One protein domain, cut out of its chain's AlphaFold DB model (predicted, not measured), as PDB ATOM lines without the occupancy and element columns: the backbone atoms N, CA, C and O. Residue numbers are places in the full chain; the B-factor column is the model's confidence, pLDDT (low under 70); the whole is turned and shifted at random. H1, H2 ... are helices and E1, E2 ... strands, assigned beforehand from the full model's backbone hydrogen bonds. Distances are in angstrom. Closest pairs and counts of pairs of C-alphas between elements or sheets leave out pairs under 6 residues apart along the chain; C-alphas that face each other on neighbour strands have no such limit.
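Overview. This is residues 524 to 625 of the 1125 residues of the protein "Protein kinase domain-containing protein" of Phytophthora fragariae (UniProt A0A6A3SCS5). With little regular structure, the chain winds in stacked turns, E1 E2 E3 E4 forming a parallel wall; H1 and hairpin E5 E6 lie beyond E4. The printed part, 102 residues, mostly strand with 30 in named elements, is compact: radius of gyration of the C-alphas 13.0 A, spans 39 by 26 by 21 A.

Along the chain. Find E1, residues 524 to 527, from C-alpha (359.294, 389.344, 841.190); then E2, 543 to 547; E3, 568 to 570; H1, 583 to 588; E4, 594 to 596; E5, 613 to 616; and E6, 619 to 623, ending at C-alpha (349.421, 364.931, 857.969).

Arrangement. Neighbours E1 and E2 have N 526 and O 545 within hydrogen-bond range, 3.0 A. E3, H1 and E4 form a strand-helix-strand unit, parallel strands joined by a right-handed crossover. H1 has every O i to N i+4 pair within range; its closest C-alphas with E5, Ala 586 and Val 616, are 6.5 A apart.

Size, cuts and confidence. The printed part has no cut. Link E2 to E3 is long. In the model 23 printed residues have pLDDT under 70, among them residues 524 to 543.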
ATOM      1  N   ALA A 524     360.665 388.836 841.264       58.06
ATOM      2  CA  ALA A 524     359.294 389.344 841.190       58.06
ATOM      3  C   ALA A 524     358.580 389.235 842.547       58.06
ATOM      4  O   ALA A 524     358.553 388.161 843.158       58.06
ATOM      5  N   THR A 525     357.975 390.344 842.986       57.62
ATOM      6  CA  THR A 525     357.346 390.506 844.308       57.62
ATOM      7  C   THR A 525     355.888 390.947 844.201       57.62
ATOM      8  O   THR A 525     355.583 391.917 843.502       57.62
ATOM      9  N   LEU A 526     355.002 390.291 844.955       66.19
ATOM     10  CA  LEU A 526     353.585 390.638 845.077       66.19
ATOM     11  C   LEU A 526     353.169 390.679 846.556       66.19
ATOM     12  O   LEU A 526     353.168 389.636 847.210       66.19
ATOM     13  N   SER A 527     352.769 391.848 847.069       65.12
ATOM     14  CA  SER A 527     352.061 391.957 848.358       65.12
ATOM     15  C   SER A 527     350.581 392.289 848.159       65.12
ATOM     16  O   SER A 527     350.212 393.133 847.339       65.12
ATOM     17  N   LEU A 528     349.751 391.569 848.914       67.44
ATOM     18  CA  LEU A 528     348.293 391.640 848.971       67.44
ATOM     19  C   LEU A 528     347.816 391.674 850.437       67.44
ATOM     20  O   LEU A 528     346.744 391.154 850.764       67.44
ATOM     21  N   GLU A 529     348.597 392.268 851.333       67.31
ATOM     22  CA  GLU A 529     348.344 392.286 852.778       67.31
ATOM     23  C   GLU A 529     347.186 393.221 853.185       67.31
ATOM     24  O   GLU A 529     346.918 394.233 852.537       67.31
ATOM     25  N   SER A 530     346.467 392.879 854.263       65.94
ATOM     26  CA  SER A 530     345.340 393.676 854.798       65.94
ATOM     27  C   SER A 530     344.174 393.949 853.816       65.94
ATOM     28  O   SER A 530     343.499 394.976 853.907       65.94
ATOM     29  N   ASN A 531     343.880 393.029 852.886       58.44
ATOM     30  CA  ASN A 531     342.840 393.199 851.849       58.44
ATOM     31  C   ASN A 531     341.564 392.347 852.056       58.44
ATOM     32  O   ASN A 531     340.739 392.204 851.151       58.44
ATOM     33  N   SER A 532     341.367 391.762 853.246       61.91
ATOM     34  CA  SER A 532     340.188 390.930 853.581       61.91
ATOM     35  C   SER A 532     339.930 389.737 852.632       61.91
ATOM     36  O   SER A 532     338.808 389.226 852.563       61.91
ATOM     37  N   ILE A 533     340.949 389.271 851.901       65.81
ATOM     38  CA  ILE A 533     340.836 388.227 850.871       65.81
ATOM     39  C   ILE A 533     340.388 386.908 851.506       65.81
ATOM     40  O   ILE A 533     340.979 386.450 852.480       65.81
ATOM     41  N   THR A 534     339.363 386.272 850.931       64.19
ATOM     42  CA  THR A 534     338.806 384.993 851.419       64.19
ATOM     43  C   THR A 534     339.244 383.773 850.607       64.19
ATOM     44  O   THR A 534     339.238 382.658 851.124       64.19
ATOM     45  N   THR A 535     339.644 383.957 849.342       61.56
ATOM     46  CA  THR A 535     340.171 382.889 848.473       61.56
ATOM     47  C   THR A 535     341.232 383.428 847.510       61.56
ATOM     48  O   THR A 535     341.121 384.551 847.023       61.56
ATOM     49  N   PHE A 536     342.245 382.613 847.199       68.38
ATOM     50  CA  PHE A 536     343.299 382.925 846.227       68.38
ATOM     51  C   PHE A 536     343.484 381.736 845.269       68.38
ATOM     52  O   PHE A 536     343.677 380.601 845.706       68.38
ATOM     53  N   THR A 537     343.387 381.974 843.960       58.22
ATOM     54  CA  THR A 537     343.371 380.911 842.932       58.22
ATOM     55  C   THR A 537     344.374 381.111 841.793       58.22
ATOM     56  O   THR A 537     344.510 380.223 840.950       58.22
ATOM     57  N   SER A 538     345.074 382.247 841.767       58.31
ATOM     58  CA  SER A 538     346.067 382.617 840.753       58.31
ATOM     59  C   SER A 538     347.331 381.758 840.840       58.31
ATOM     60  O   SER A 538     347.746 381.374 841.932       58.31
ATOM     61  N   VAL A 539     347.982 381.503 839.701       62.16
ATOM     62  CA  VAL A 539     349.308 380.867 839.649       62.16
ATOM     63  C   VAL A 539     350.223 381.694 838.754       62.16
ATOM     64  O   VAL A 539     349.924 381.888 837.577       62.16
ATOM     65  N   PHE A 540     351.338 382.154 839.309       63.97
ATOM     66  CA  PHE A 540     352.323 382.990 838.631       63.97
ATOM     67  C   PHE A 540     353.591 382.185 838.327       63.97
ATOM     68  O   PHE A 540     354.108 381.479 839.193       63.97
ATOM     69  N   THR A 541     354.104 382.270 837.097       56.47
ATOM     70  CA  THR A 541     355.184 381.375 836.639       56.47
ATOM     71  C   THR A 541     356.571 381.764 837.133       56.47
ATOM     72  O   THR A 541     357.419 380.888 837.200       56.47
ATOM     73  N   ASN A 542     356.799 383.038 837.479       61.38
ATOM     74  CA  ASN A 542     358.119 383.583 837.839       61.38
ATOM     75  C   ASN A 542     358.098 384.360 839.176       61.38
ATOM     76  O   ASN A 542     358.988 385.165 839.425       61.38
ATOM     77  N   LEU A 543     357.052 384.202 839.999       64.88
ATOM     78  CA  LEU A 543     356.928 384.927 841.269       64.88
ATOM     79  C   LEU A 543     357.845 384.302 842.328       64.88
ATOM     80  O   LEU A 543     357.771 383.092 842.542       64.88
ATOM     81  N   GLU A 544     358.658 385.124 842.997       71.19
ATOM     82  CA  GLU A 544     359.570 384.662 844.050       71.19
ATOM     83  C   GLU A 544     359.087 385.008 845.461       71.19
ATOM     84  O   GLU A 544     359.208 384.173 846.359       71.19
ATOM     85  N   TYR A 545     358.496 386.191 845.664       74.62
ATOM     86  CA  TYR A 545     358.018 386.636 846.977       74.62
ATOM     87  C   TYR A 545     356.516 386.966 846.930       74.62
ATOM     88  O   TYR A 545     356.079 387.781 846.112       74.62
ATOM     89  N   LEU A 546     355.722 386.333 847.803       78.94
ATOM     90  CA  LEU A 546     354.265 386.503 847.897       78.94
ATOM     91  C   LEU A 546     353.841 386.811 849.335       78.94
ATOM     92  O   LEU A 546     354.059 386.004 850.234       78.94
ATOM     93  N   PHE A 547     353.154 387.928 849.543       76.31
ATOM     94  CA  PHE A 547     352.677 388.323 850.864       76.31
ATOM     95  C   PHE A 547     351.141 388.370 850.901       76.31
ATOM     96  O   PHE A 547     350.509 389.068 850.108       76.31
ATOM     97  N   LEU A 548     350.541 387.581 851.799       78.25
ATOM     98  CA  LEU A 548     349.092 387.383 851.969       78.25
ATOM     99  C   LEU A 548     348.646 387.547 853.440       78.25
ATOM    100  O   LEU A 548     347.555 387.102 853.810       78.25
ATOM    101  N   GLY A 549     349.466 388.181 854.282       74.50
ATOM    102  CA  GLY A 549     349.164 388.444 855.693       74.50
ATOM    103  C   GLY A 549     347.920 389.319 855.931       74.50
ATOM    104  O   GLY A 549     347.463 390.033 855.036       74.50
ATOM    105  N   ASP A 550     347.350 389.223 857.133       70.88
ATOM    106  CA  ASP A 550     346.178 389.982 857.610       70.88
ATOM    107  C   ASP A 550     344.964 389.947 856.655       70.88
ATOM    108  O   ASP A 550     344.239 390.924 856.447       70.88
ATOM    109  N   ASN A 551     344.734 388.782 856.049       74.00
ATOM    110  CA  ASN A 551     343.576 388.498 855.207       74.00
ATOM    111  C   ASN A 551     342.571 387.572 855.922       74.00
ATOM    112  O   ASN A 551     342.750 387.172 857.070       74.00
ATOM    113  N   ASN A 552     341.468 387.248 855.248       73.62
ATOM    114  CA  ASN A 552     340.378 386.436 855.794       73.62
ATOM    115  C   ASN A 552     340.392 385.009 855.206       73.62
ATOM    116  O   ASN A 552     339.343 384.437 854.893       73.62
ATOM    117  N   LEU A 553     341.588 384.444 854.986       78.38
ATOM    118  CA  LEU A 553     341.750 383.101 854.432       78.38
ATOM    119  C   LEU A 553     341.438 382.046 855.502       78.38
ATOM    120  O   LEU A 553     342.051 382.013 856.566       78.38
ATOM    121  N   THR A 554     340.516 381.137 855.186       81.44
ATOM    122  CA  THR A 554     340.107 380.029 856.071       81.44
ATOM    123  C   THR A 554     340.871 378.727 855.816       81.44
ATOM    124  O   THR A 554     340.774 377.780 856.589       81.44
ATOM    125  N   SER A 555     341.669 378.652 854.751       82.69
ATOM    126  CA  SER A 555     342.595 377.542 854.473       82.69
ATOM    127  C   SER A 555     343.759 378.029 853.606       82.69
ATOM    128  O   SER A 555     343.610 379.026 852.896       82.69
ATOM    129  N   VAL A 556     344.907 377.342 853.649       83.81
ATOM    130  CA  VAL A 556     346.066 377.685 852.805       83.81
ATOM    131  C   VAL A 556     345.699 377.453 851.325       83.81
ATOM    132  O   VAL A 556     345.396 376.317 850.946       83.81
ATOM    133  N   PRO A 557     345.683 378.494 850.469       81.81
ATOM    134  CA  PRO A 557     345.080 378.381 849.142       81.81
ATOM    135  C   PRO A 557     345.796 377.397 848.203       81.81
ATOM    136  O   PRO A 557     347.002 377.482 847.978       81.81
ATOM    137  N   THR A 558     345.037 376.499 847.560       77.38
ATOM    138  CA  THR A 558     345.590 375.385 846.754       77.38
ATOM    139  C   THR A 558     346.362 375.799 845.493       77.38
ATOM    140  O   THR A 558     346.961 374.954 844.824       77.38
ATOM    141  N   ALA A 559     346.358 377.086 845.147       73.12
ATOM    142  CA  ALA A 559     347.159 377.635 844.061       73.12
ATOM    143  C   ALA A 559     348.612 377.949 844.472       73.12
ATOM    144  O   ALA A 559     349.487 377.949 843.609       73.12
ATOM    145  N   ILE A 560     348.896 378.131 845.770       82.50
ATOM    146  CA  ILE A 560     350.254 378.381 846.282       82.50
ATOM    147  C   ILE A 560     351.192 377.232 845.882       82.50
ATOM    148  O   ILE A 560     352.189 377.487 845.209       82.50
ATOM    149  N   TYR A 561     350.782 375.978 846.118       82.44
ATOM    150  CA  TYR A 561     351.492 374.727 845.768       82.44
ATOM    151  C   TYR A 561     351.764 374.491 844.263       82.44
ATOM    152  O   TYR A 561     352.142 373.393 843.863       82.44
ATOM    153  N   LYS A 562     351.507 375.479 843.398       76.25
ATOM    154  CA  LYS A 562     351.751 375.427 841.946       76.25
ATOM    155  C   LYS A 562     352.808 376.432 841.477       76.25
ATOM    156  O   LYS A 562     353.132 376.446 840.292       76.25
ATOM    157  N   HIS A 563     353.346 377.259 842.373       76.69
ATOM    158  CA  HIS A 563     354.416 378.206 842.064       76.69
ATOM    159  C   HIS A 563     355.772 377.499 842.172       76.69
ATOM    160  O   HIS A 563     356.111 376.977 843.226       76.69
ATOM    161  N   SER A 564     356.543 377.457 841.082       74.31
ATOM    162  CA  SER A 564     357.802 376.685 841.014       74.31
ATOM    163  C   SER A 564     359.065 377.469 841.407       74.31
ATOM    164  O   SER A 564     360.149 376.897 841.388       74.31
ATOM    165  N   TYR A 565     358.931 378.760 841.725       72.69
ATOM    166  CA  TYR A 565     360.044 379.679 842.015       72.69
ATOM    167  C   TYR A 565     359.839 380.486 843.309       72.69
ATOM    168  O   TYR A 565     360.628 381.377 843.609       72.69
ATOM    169  N   LEU A 566     358.781 380.193 844.074       73.88
ATOM    170  CA  LEU A 566     358.406 380.976 845.248       73.88
ATOM    171  C   LEU A 566     359.339 380.642 846.424       73.88
ATOM    172  O   LEU A 566     359.331 379.519 846.916       73.88
ATOM    173  N   LYS A 567     360.142 381.619 846.851       78.00
ATOM    174  CA  LYS A 567     361.133 381.516 847.935       78.00
ATOM    175  C   LYS A 567     360.601 382.035 849.267       78.00
ATOM    176  O   LYS A 567     360.936 381.475 850.309       78.00
ATOM    177  N   LYS A 568     359.788 383.101 849.248       80.31
ATOM    178  CA  LYS A 568     359.245 383.740 850.462       80.31
ATOM    179  C   LYS A 568     357.730 383.869 850.402       80.31
ATOM    180  O   LYS A 568     357.171 384.232 849.364       80.31
ATOM    181  N   LEU A 569     357.081 383.556 851.519       85.12
ATOM    182  CA  LEU A 569     355.628 383.521 851.648       85.12
ATOM    183  C   LEU A 569     355.192 384.056 853.017       85.12
ATOM    184  O   LEU A 569     355.592 383.500 854.038       85.12
ATOM    185  N   ASN A 570     354.342 385.088 853.046       82.75
ATOM    186  CA  ASN A 570     353.653 385.519 854.270       82.75
ATOM    187  C   ASN A 570     352.182 385.083 854.281       82.75
ATOM    188  O   ASN A 570     351.457 385.322 853.315       82.75
ATOM    189  N   LEU A 571     351.749 384.471 855.385       85.06
ATOM    190  CA  LEU A 571     350.381 384.040 855.671       85.06
ATOM    191  C   LEU A 571     349.891 384.452 857.080       85.06
ATOM    192  O   LEU A 571     348.771 384.083 857.441       85.06
ATOM    193  N   THR A 572     350.665 385.205 857.873       83.25
ATOM    194  CA  THR A 572     350.315 385.534 859.272       83.25
ATOM    195  C   THR A 572     349.041 386.366 859.406       83.25
ATOM    196  O   THR A 572     348.680 387.103 858.493       83.25
ATOM    197  N   GLY A 573     348.340 386.268 860.539       75.75
ATOM    198  CA  GLY A 573     347.133 387.068 860.806       75.75
ATOM    199  C   GLY A 573     345.869 386.593 860.074       75.75
ATOM    200  O   GLY A 573     344.783 387.126 860.297       75.75
ATOM    201  N   ASN A 574     345.975 385.554 859.239       79.56
ATOM    202  CA  ASN A 574     344.819 384.841 858.696       79.56
ATOM    203  C   ASN A 574     344.145 383.963 859.771       79.56
ATOM    204  O   ASN A 574     344.690 383.727 860.846       79.56
ATOM    205  N   SER A 575     342.933 383.479 859.485       81.88
ATOM    206  CA  SER A 575     342.118 382.673 860.411       81.88
ATOM    207  C   SER A 575     341.839 381.283 859.838       81.88
ATOM    208  O   SER A 575     340.704 380.931 859.509       81.88
ATOM    209  N   PHE A 576     342.891 380.475 859.704       87.12
ATOM    210  CA  PHE A 576     342.814 379.143 859.115       87.12
ATOM    211  C   PHE A 576     341.973 378.192 859.982       87.12
ATOM    212  O   PHE A 576     342.200 378.045 861.182       87.12
ATOM    213  N   SER A 577     340.999 377.515 859.375       80.06
ATOM    214  CA  SER A 577     340.103 376.543 860.021       80.06
ATOM    215  C   SER A 577     340.450 375.088 859.688       80.06
ATOM    216  O   SER A 577     339.665 374.186 859.974       80.06
ATOM    217  N   VAL A 578     341.593 374.854 859.039       77.19
ATOM    218  CA  VAL A 578     342.100 373.529 858.660       77.19
ATOM    219  C   VAL A 578     343.585 373.465 859.000       77.19
ATOM    220  O   VAL A 578     344.351 374.324 858.568       77.19
ATOM    221  N   ARG A 579     343.979 372.440 859.761       80.44
ATOM    222  CA  ARG A 579     345.369 372.169 860.177       80.44
ATOM    223  C   ARG A 579     345.896 370.819 859.659       80.44
ATOM    224  O   ARG A 579     346.986 370.388 860.027       80.44
ATOM    225  N   GLU A 580     345.110 370.171 858.803       79.69
ATOM    226  CA  GLU A 580     345.401 368.909 858.122       79.69
ATOM    227  C   GLU A 580     345.885 369.188 856.687       79.69
ATOM    228  O   GLU A 580     345.239 369.923 855.941       79.69
ATOM    229  N   PHE A 581     347.020 368.605 856.303       85.81
ATOM    230  CA  PHE A 581     347.670 368.794 855.001       85.81
ATOM    231  C   PHE A 581     348.113 367.445 854.425       85.81
ATOM    232  O   PHE A 581     348.410 366.514 855.173       85.81
ATOM    233  N   THR A 582     348.228 367.314 853.101       84.44
ATOM    234  CA  THR A 582     348.932 366.153 852.530       84.44
ATOM    235  C   THR A 582     350.443 366.281 852.746       84.44
ATOM    236  O   THR A 582     350.971 367.379 852.928       84.44
ATOM    237  N   ARG A 583     351.175 365.161 852.678       81.31
ATOM    238  CA  ARG A 583     352.645 365.182 852.779       81.31
ATOM    239  C   ARG A 583     353.291 366.063 851.706       81.31
ATOM    240  O   ARG A 583     354.150 366.862 852.036       81.31
ATOM    241  N   GLU A 584     352.797 366.003 850.471       81.62
ATOM    242  CA  GLU A 584     353.267 366.846 849.359       81.62
ATOM    243  C   GLU A 584     353.073 368.350 849.637       81.62
ATOM    244  O   GLU A 584     353.911 369.160 849.257       81.62
ATOM    245  N   GLN A 585     351.999 368.733 850.340       86.19
ATOM    246  CA  GLN A 585     351.759 370.119 850.759       86.19
ATOM    247  C   GLN A 585     352.650 370.545 851.934       86.19
ATOM    248  O   GLN A 585     353.099 371.689 851.969       86.19
ATOM    249  N   ALA A 586     352.893 369.643 852.890       83.19
ATOM    250  CA  ALA A 586     353.771 369.888 854.032       83.19
ATOM    251  C   ALA A 586     355.242 370.019 853.605       83.19
ATOM    252  O   ALA A 586     355.928 370.927 854.065       83.19
ATOM    253  N   ASP A 587     355.699 369.156 852.694       83.88
ATOM    254  CA  ASP A 587     357.044 369.212 852.121       83.88
ATOM    255  C   ASP A 587     357.210 370.497 851.278       83.88
ATOM    256  O   ASP A 587     358.149 371.253 851.509       83.88
ATOM    257  N   PHE A 588     356.242 370.841 850.410       85.69
ATOM    258  CA  PHE A 588     356.276 372.096 849.636       85.69
ATOM    259  C   PHE A 588     356.383 373.349 850.523       85.69
ATOM    260  O   PHE A 588     357.156 374.249 850.214       85.69
ATOM    261  N   LEU A 589     355.629 373.429 851.626       83.19
ATOM    262  CA  LEU A 589     355.680 374.583 852.539       83.19
ATOM    263  C   LEU A 589     356.958 374.643 853.390       83.19
ATOM    264  O   LEU A 589     357.184 375.646 854.058       83.19
ATOM    265  N   LYS A 590     357.780 373.591 853.386       82.50
ATOM    266  CA  LYS A 590     359.025 373.493 854.154       82.50
ATOM    267  C   LYS A 590     360.274 373.847 853.335       82.50
ATOM    268  O   LYS A 590     361.306 374.163 853.921       82.50
ATOM    269  N   ASP A 591     360.173 373.824 852.009       83.25
ATOM    270  CA  ASP A 591     361.265 374.162 851.086       83.25
ATOM    271  C   ASP A 591     361.387 375.686 850.819       83.25
ATOM    272  O   ASP A 591     362.140 376.112 849.943       83.25
ATOM    273  N   PHE A 592     360.665 376.524 851.576       78.88
ATOM    274  CA  PHE A 592     360.747 377.987 851.503       78.88
ATOM    275  C   PHE A 592     362.006 378.530 852.200       78.88
ATOM    276  O   PHE A 592     362.398 378.075 853.271       78.88
ATOM    277  N   GLU A 593     362.594 379.587 851.637       81.75
ATOM    278  CA  GLU A 593     363.651 380.375 852.286       81.75
ATOM    279  C   GLU A 593     363.096 381.131 853.503       81.75
ATOM    280  O   GLU A 593     363.764 381.282 854.526       81.75
ATOM    281  N   THR A 594     361.856 381.623 853.408       73.56
ATOM    282  CA  THR A 594     361.178 382.305 854.518       73.56
ATOM    283  C   THR A 594     359.666 382.105 854.438       73.56
ATOM    284  O   THR A 594     359.003 382.662 853.561       73.56
ATOM    285  N   LEU A 595     359.111 381.326 855.368       83.56
ATOM    286  CA  LEU A 595     357.669 381.193 855.571       83.56
ATOM    287  C   LEU A 595     357.265 381.926 856.854       83.56
ATOM    288  O   LEU A 595     357.600 381.483 857.951       83.56
ATOM    289  N   TYR A 596     356.501 383.008 856.723       80.56
ATOM    290  CA  TYR A 596     355.848 383.652 857.859       80.56
ATOM    291  C   TYR A 596     354.473 383.001 858.057       80.56
ATOM    292  O   TYR A 596     353.521 383.258 857.316       80.56
ATOM    293  N   LEU A 597     354.395 382.110 859.042       83.12
ATOM    294  CA  LEU A 597     353.185 381.417 859.480       83.12
ATOM    295  C   LEU A 597     353.349 381.077 860.966       83.12
ATOM    296  O   LEU A 597     354.425 380.666 861.393       83.12
ATOM    297  N   SER A 598     352.291 381.237 861.754       81.06
ATOM    298  CA  SER A 598     352.287 381.056 863.203       81.06
ATOM    299  C   SER A 598     351.207 380.069 863.643       81.06
ATOM    300  O   SER A 598     350.149 379.936 863.031       81.06
ATOM    301  N   ALA A 599     351.424 379.415 864.787       75.94
ATOM    302  CA  ALA A 599     350.393 378.610 865.439       75.94
ATOM    303  C   ALA A 599     349.165 379.442 865.878       75.94
ATOM    304  O   ALA A 599     348.109 378.861 866.110       75.94
ATOM    305  N   SER A 600     349.290 380.775 865.976       81.00
ATOM    306  CA  SER A 600     348.180 381.704 866.242       81.00
ATOM    307  C   SER A 600     347.227 381.895 865.062       81.00
ATOM    308  O   SER A 600     346.091 382.304 865.279       81.00
ATOM    309  N   ASP A 601     347.670 381.597 863.839       83.06
ATOM    310  CA  ASP A 601     346.876 381.802 862.617       83.06
ATOM    311  C   ASP A 601     345.880 380.649 862.382       83.06
ATOM    312  O   ASP A 601     345.103 380.655 861.428       83.06
ATOM    313  N   PHE A 602     345.892 379.635 863.256       83.94
ATOM    314  CA  PHE A 602     344.995 378.487 863.223       83.94
ATOM    315  C   PHE A 602     343.926 378.609 864.313       83.94
ATOM    316  O   PHE A 602     344.210 378.613 865.507       83.94
ATOM    317  N   THR A 603     342.668 378.623 863.884       80.94
ATOM    318  CA  THR A 603     341.471 378.661 864.743       80.94
ATOM    319  C   THR A 603     341.100 377.298 865.347       80.94
ATOM    320  O   THR A 603     340.085 377.183 866.032       80.94
ATOM    321  N   VAL A 604     341.908 376.263 865.086       77.00
ATOM    322  CA  VAL A 604     341.688 374.870 865.495       77.00
ATOM    323  C   VAL A 604     342.965 374.306 866.129       77.00
ATOM    324  O   VAL A 604     344.073 374.477 865.604       77.00
ATOM    325  N   ASP A 605     342.794 373.626 867.263       73.81
ATOM    326  CA  ASP A 605     343.863 372.932 867.984       73.81
ATOM    327  C   ASP A 605     344.455 371.758 867.173       73.81
ATOM    328  O   ASP A 605     343.920 371.320 866.153       73.81
ATOM    329  N   LEU A 606     345.614 371.254 867.605       77.44
ATOM    330  CA  LEU A 606     346.332 370.171 866.928       77.44
ATOM    331  C   LEU A 606     345.740 368.792 867.295       77.44
ATOM    332  O   LEU A 606     346.250 368.104 868.177       77.44
ATOM    333  N   GLU A 607     344.661 368.388 866.623       70.69
ATOM    334  CA  GLU A 607     343.986 367.095 866.839       70.69
ATOM    335  C   GLU A 607     344.538 365.962 865.940       70.69
ATOM    336  O   GLU A 607     343.850 365.469 865.049       70.69
ATOM    337  N   CYS A 608     345.781 365.520 866.173       77.94
ATOM    338  CA  CYS A 608     346.340 364.307 865.550       77.94
ATOM    339  C   CYS A 608     347.407 363.613 866.417       77.94
ATOM    340  O   CYS A 608     348.120 364.262 867.186       77.94
ATOM    341  N   ASP A 609     347.537 362.289 866.268       73.38
ATOM    342  CA  ASP A 609     348.539 361.479 866.977       73.38
ATOM    343  C   ASP A 609     349.976 361.922 866.629       73.38
ATOM    344  O   ASP A 609     350.271 362.305 865.496       73.38
ATOM    345  N   ASP A 610     350.905 361.786 867.583       72.88
ATOM    346  CA  ASP A 610     352.319 362.198 867.452       72.88
ATOM    347  C   ASP A 610     353.056 361.572 866.245       72.88
ATOM    348  O   ASP A 610     354.107 362.058 865.832       72.88
ATOM    349  N   SER A 611     352.527 360.487 865.665       73.00
ATOM    350  CA  SER A 611     353.053 359.844 864.451       73.00
ATOM    351  C   SER A 611     352.598 360.478 863.130       73.00
ATOM    352  O   SER A 611     353.176 360.163 862.089       73.00
ATOM    353  N   GLU A 612     351.568 361.327 863.150       75.81
ATOM    354  CA  GLU A 612     351.040 362.042 861.978       75.81
ATOM    355  C   GLU A 612     351.366 363.550 862.011       75.81
ATOM    356  O   GLU A 612     351.193 364.238 861.009       75.81
ATOM    357  N   GLN A 613     351.906 364.068 863.118       83.50
ATOM    358  CA  GLN A 613     352.377 365.453 863.228       83.50
ATOM    359  C   GLN A 613     353.654 365.705 862.399       83.50
ATOM    360  O   GLN A 613     354.600 364.914 862.420       83.50
ATOM    361  N   VAL A 614     353.719 366.848 861.710       82.31
ATOM    362  CA  VAL A 614     354.910 367.350 861.000       82.31
ATOM    363  C   VAL A 614     355.144 368.819 861.344       82.31
ATOM    364  O   VAL A 614     354.203 369.604 861.417       82.31
ATOM    365  N   ALA A 615     356.410 369.196 861.536       81.88
ATOM    366  CA  ALA A 615     356.823 370.590 861.665       81.88
ATOM    367  C   ALA A 615     357.159 371.186 860.288       81.88
ATOM    368  O   ALA A 615     357.989 370.640 859.552       81.88
ATOM    369  N   VAL A 616     356.524 372.314 859.976       79.25
ATOM    370  CA  VAL A 616     356.788 373.172 858.818       79.25
ATOM    371  C   VAL A 616     357.246 374.518 859.372       79.25
ATOM    372  O   VAL A 616     356.454 375.242 859.976       79.25
ATOM    373  N   HIS A 617     358.541 374.810 859.234       82.50
ATOM    374  CA  HIS A 617     359.220 375.878 859.981       82.50
ATOM    375  C   HIS A 617     358.850 375.814 861.481       82.50
ATOM    376  O   HIS A 617     358.988 374.748 862.088       82.50
ATOM    377  N   ASP A 618     358.355 376.905 862.070       69.69
ATOM    378  CA  ASP A 618     357.996 376.987 863.493       69.69
ATOM    379  C   ASP A 618     356.572 376.478 863.825       69.69
ATOM    380  O   ASP A 618     356.127 376.575 864.972       69.69
ATOM    381  N   VAL A 619     355.836 375.911 862.855       82.12
ATOM    382  CA  VAL A 619     354.441 375.467 863.036       82.12
ATOM    383  C   VAL A 619     354.282 373.957 862.874       82.12
ATOM    384  O   VAL A 619     354.557 373.379 861.823       82.12
ATOM    385  N   THR A 620     353.738 373.308 863.906       83.75
ATOM    386  CA  THR A 620     353.275 371.915 863.821       83.75
ATOM    387  C   THR A 620     351.902 371.834 863.152       83.75
ATOM    388  O   THR A 620     350.952 372.506 863.574       83.75
ATOM    389  N   ILE A 621     351.795 370.961 862.152       85.56
ATOM    390  CA  ILE A 621     350.588 370.628 861.388       85.56
ATOM    391  C   ILE A 621     350.341 369.110 861.398       85.56
ATOM    392  O   ILE A 621     351.242 368.330 861.709       85.56
ATOM    393  N   CYS A 622     349.130 368.686 861.044       82.62
ATOM    394  CA  CYS A 622     348.764 367.275 860.922       82.62
ATOM    395  C   CYS A 622     348.899 366.797 859.471       82.62
ATOM    396  O   CYS A 622     348.422 367.464 858.552       82.62
ATOM    397  N   LEU A 623     349.495 365.624 859.253       79.94
ATOM    398  CA  LEU A 623     349.421 364.931 857.969       79.94
ATOM    399  C   LEU A 623     348.107 364.164 857.858       79.94
ATOM    400  O   LEU A 623     347.898 363.177 858.557       79.94
ATOM    401  N   GLY A 624     347.266 364.568 856.912       69.44
ATOM    402  CA  GLY A 624     346.074 363.812 856.560       69.44
ATOM    403  C   GLY A 624     346.431 362.464 855.941       69.44
ATOM    404  O   GLY A 624     347.247 362.380 855.014       69.44
ATOM    405  N   SER A 625     345.797 361.397 856.430       50.75
ATOM    406  CA  SER A 625     345.931 360.048 855.875       50.75
ATOM    407  C   SER A 625     345.328 360.004 854.461       50.75
ATOM    408  O   SER A 625     344.126 359.815 854.273       50.75
TER     409      SER A 625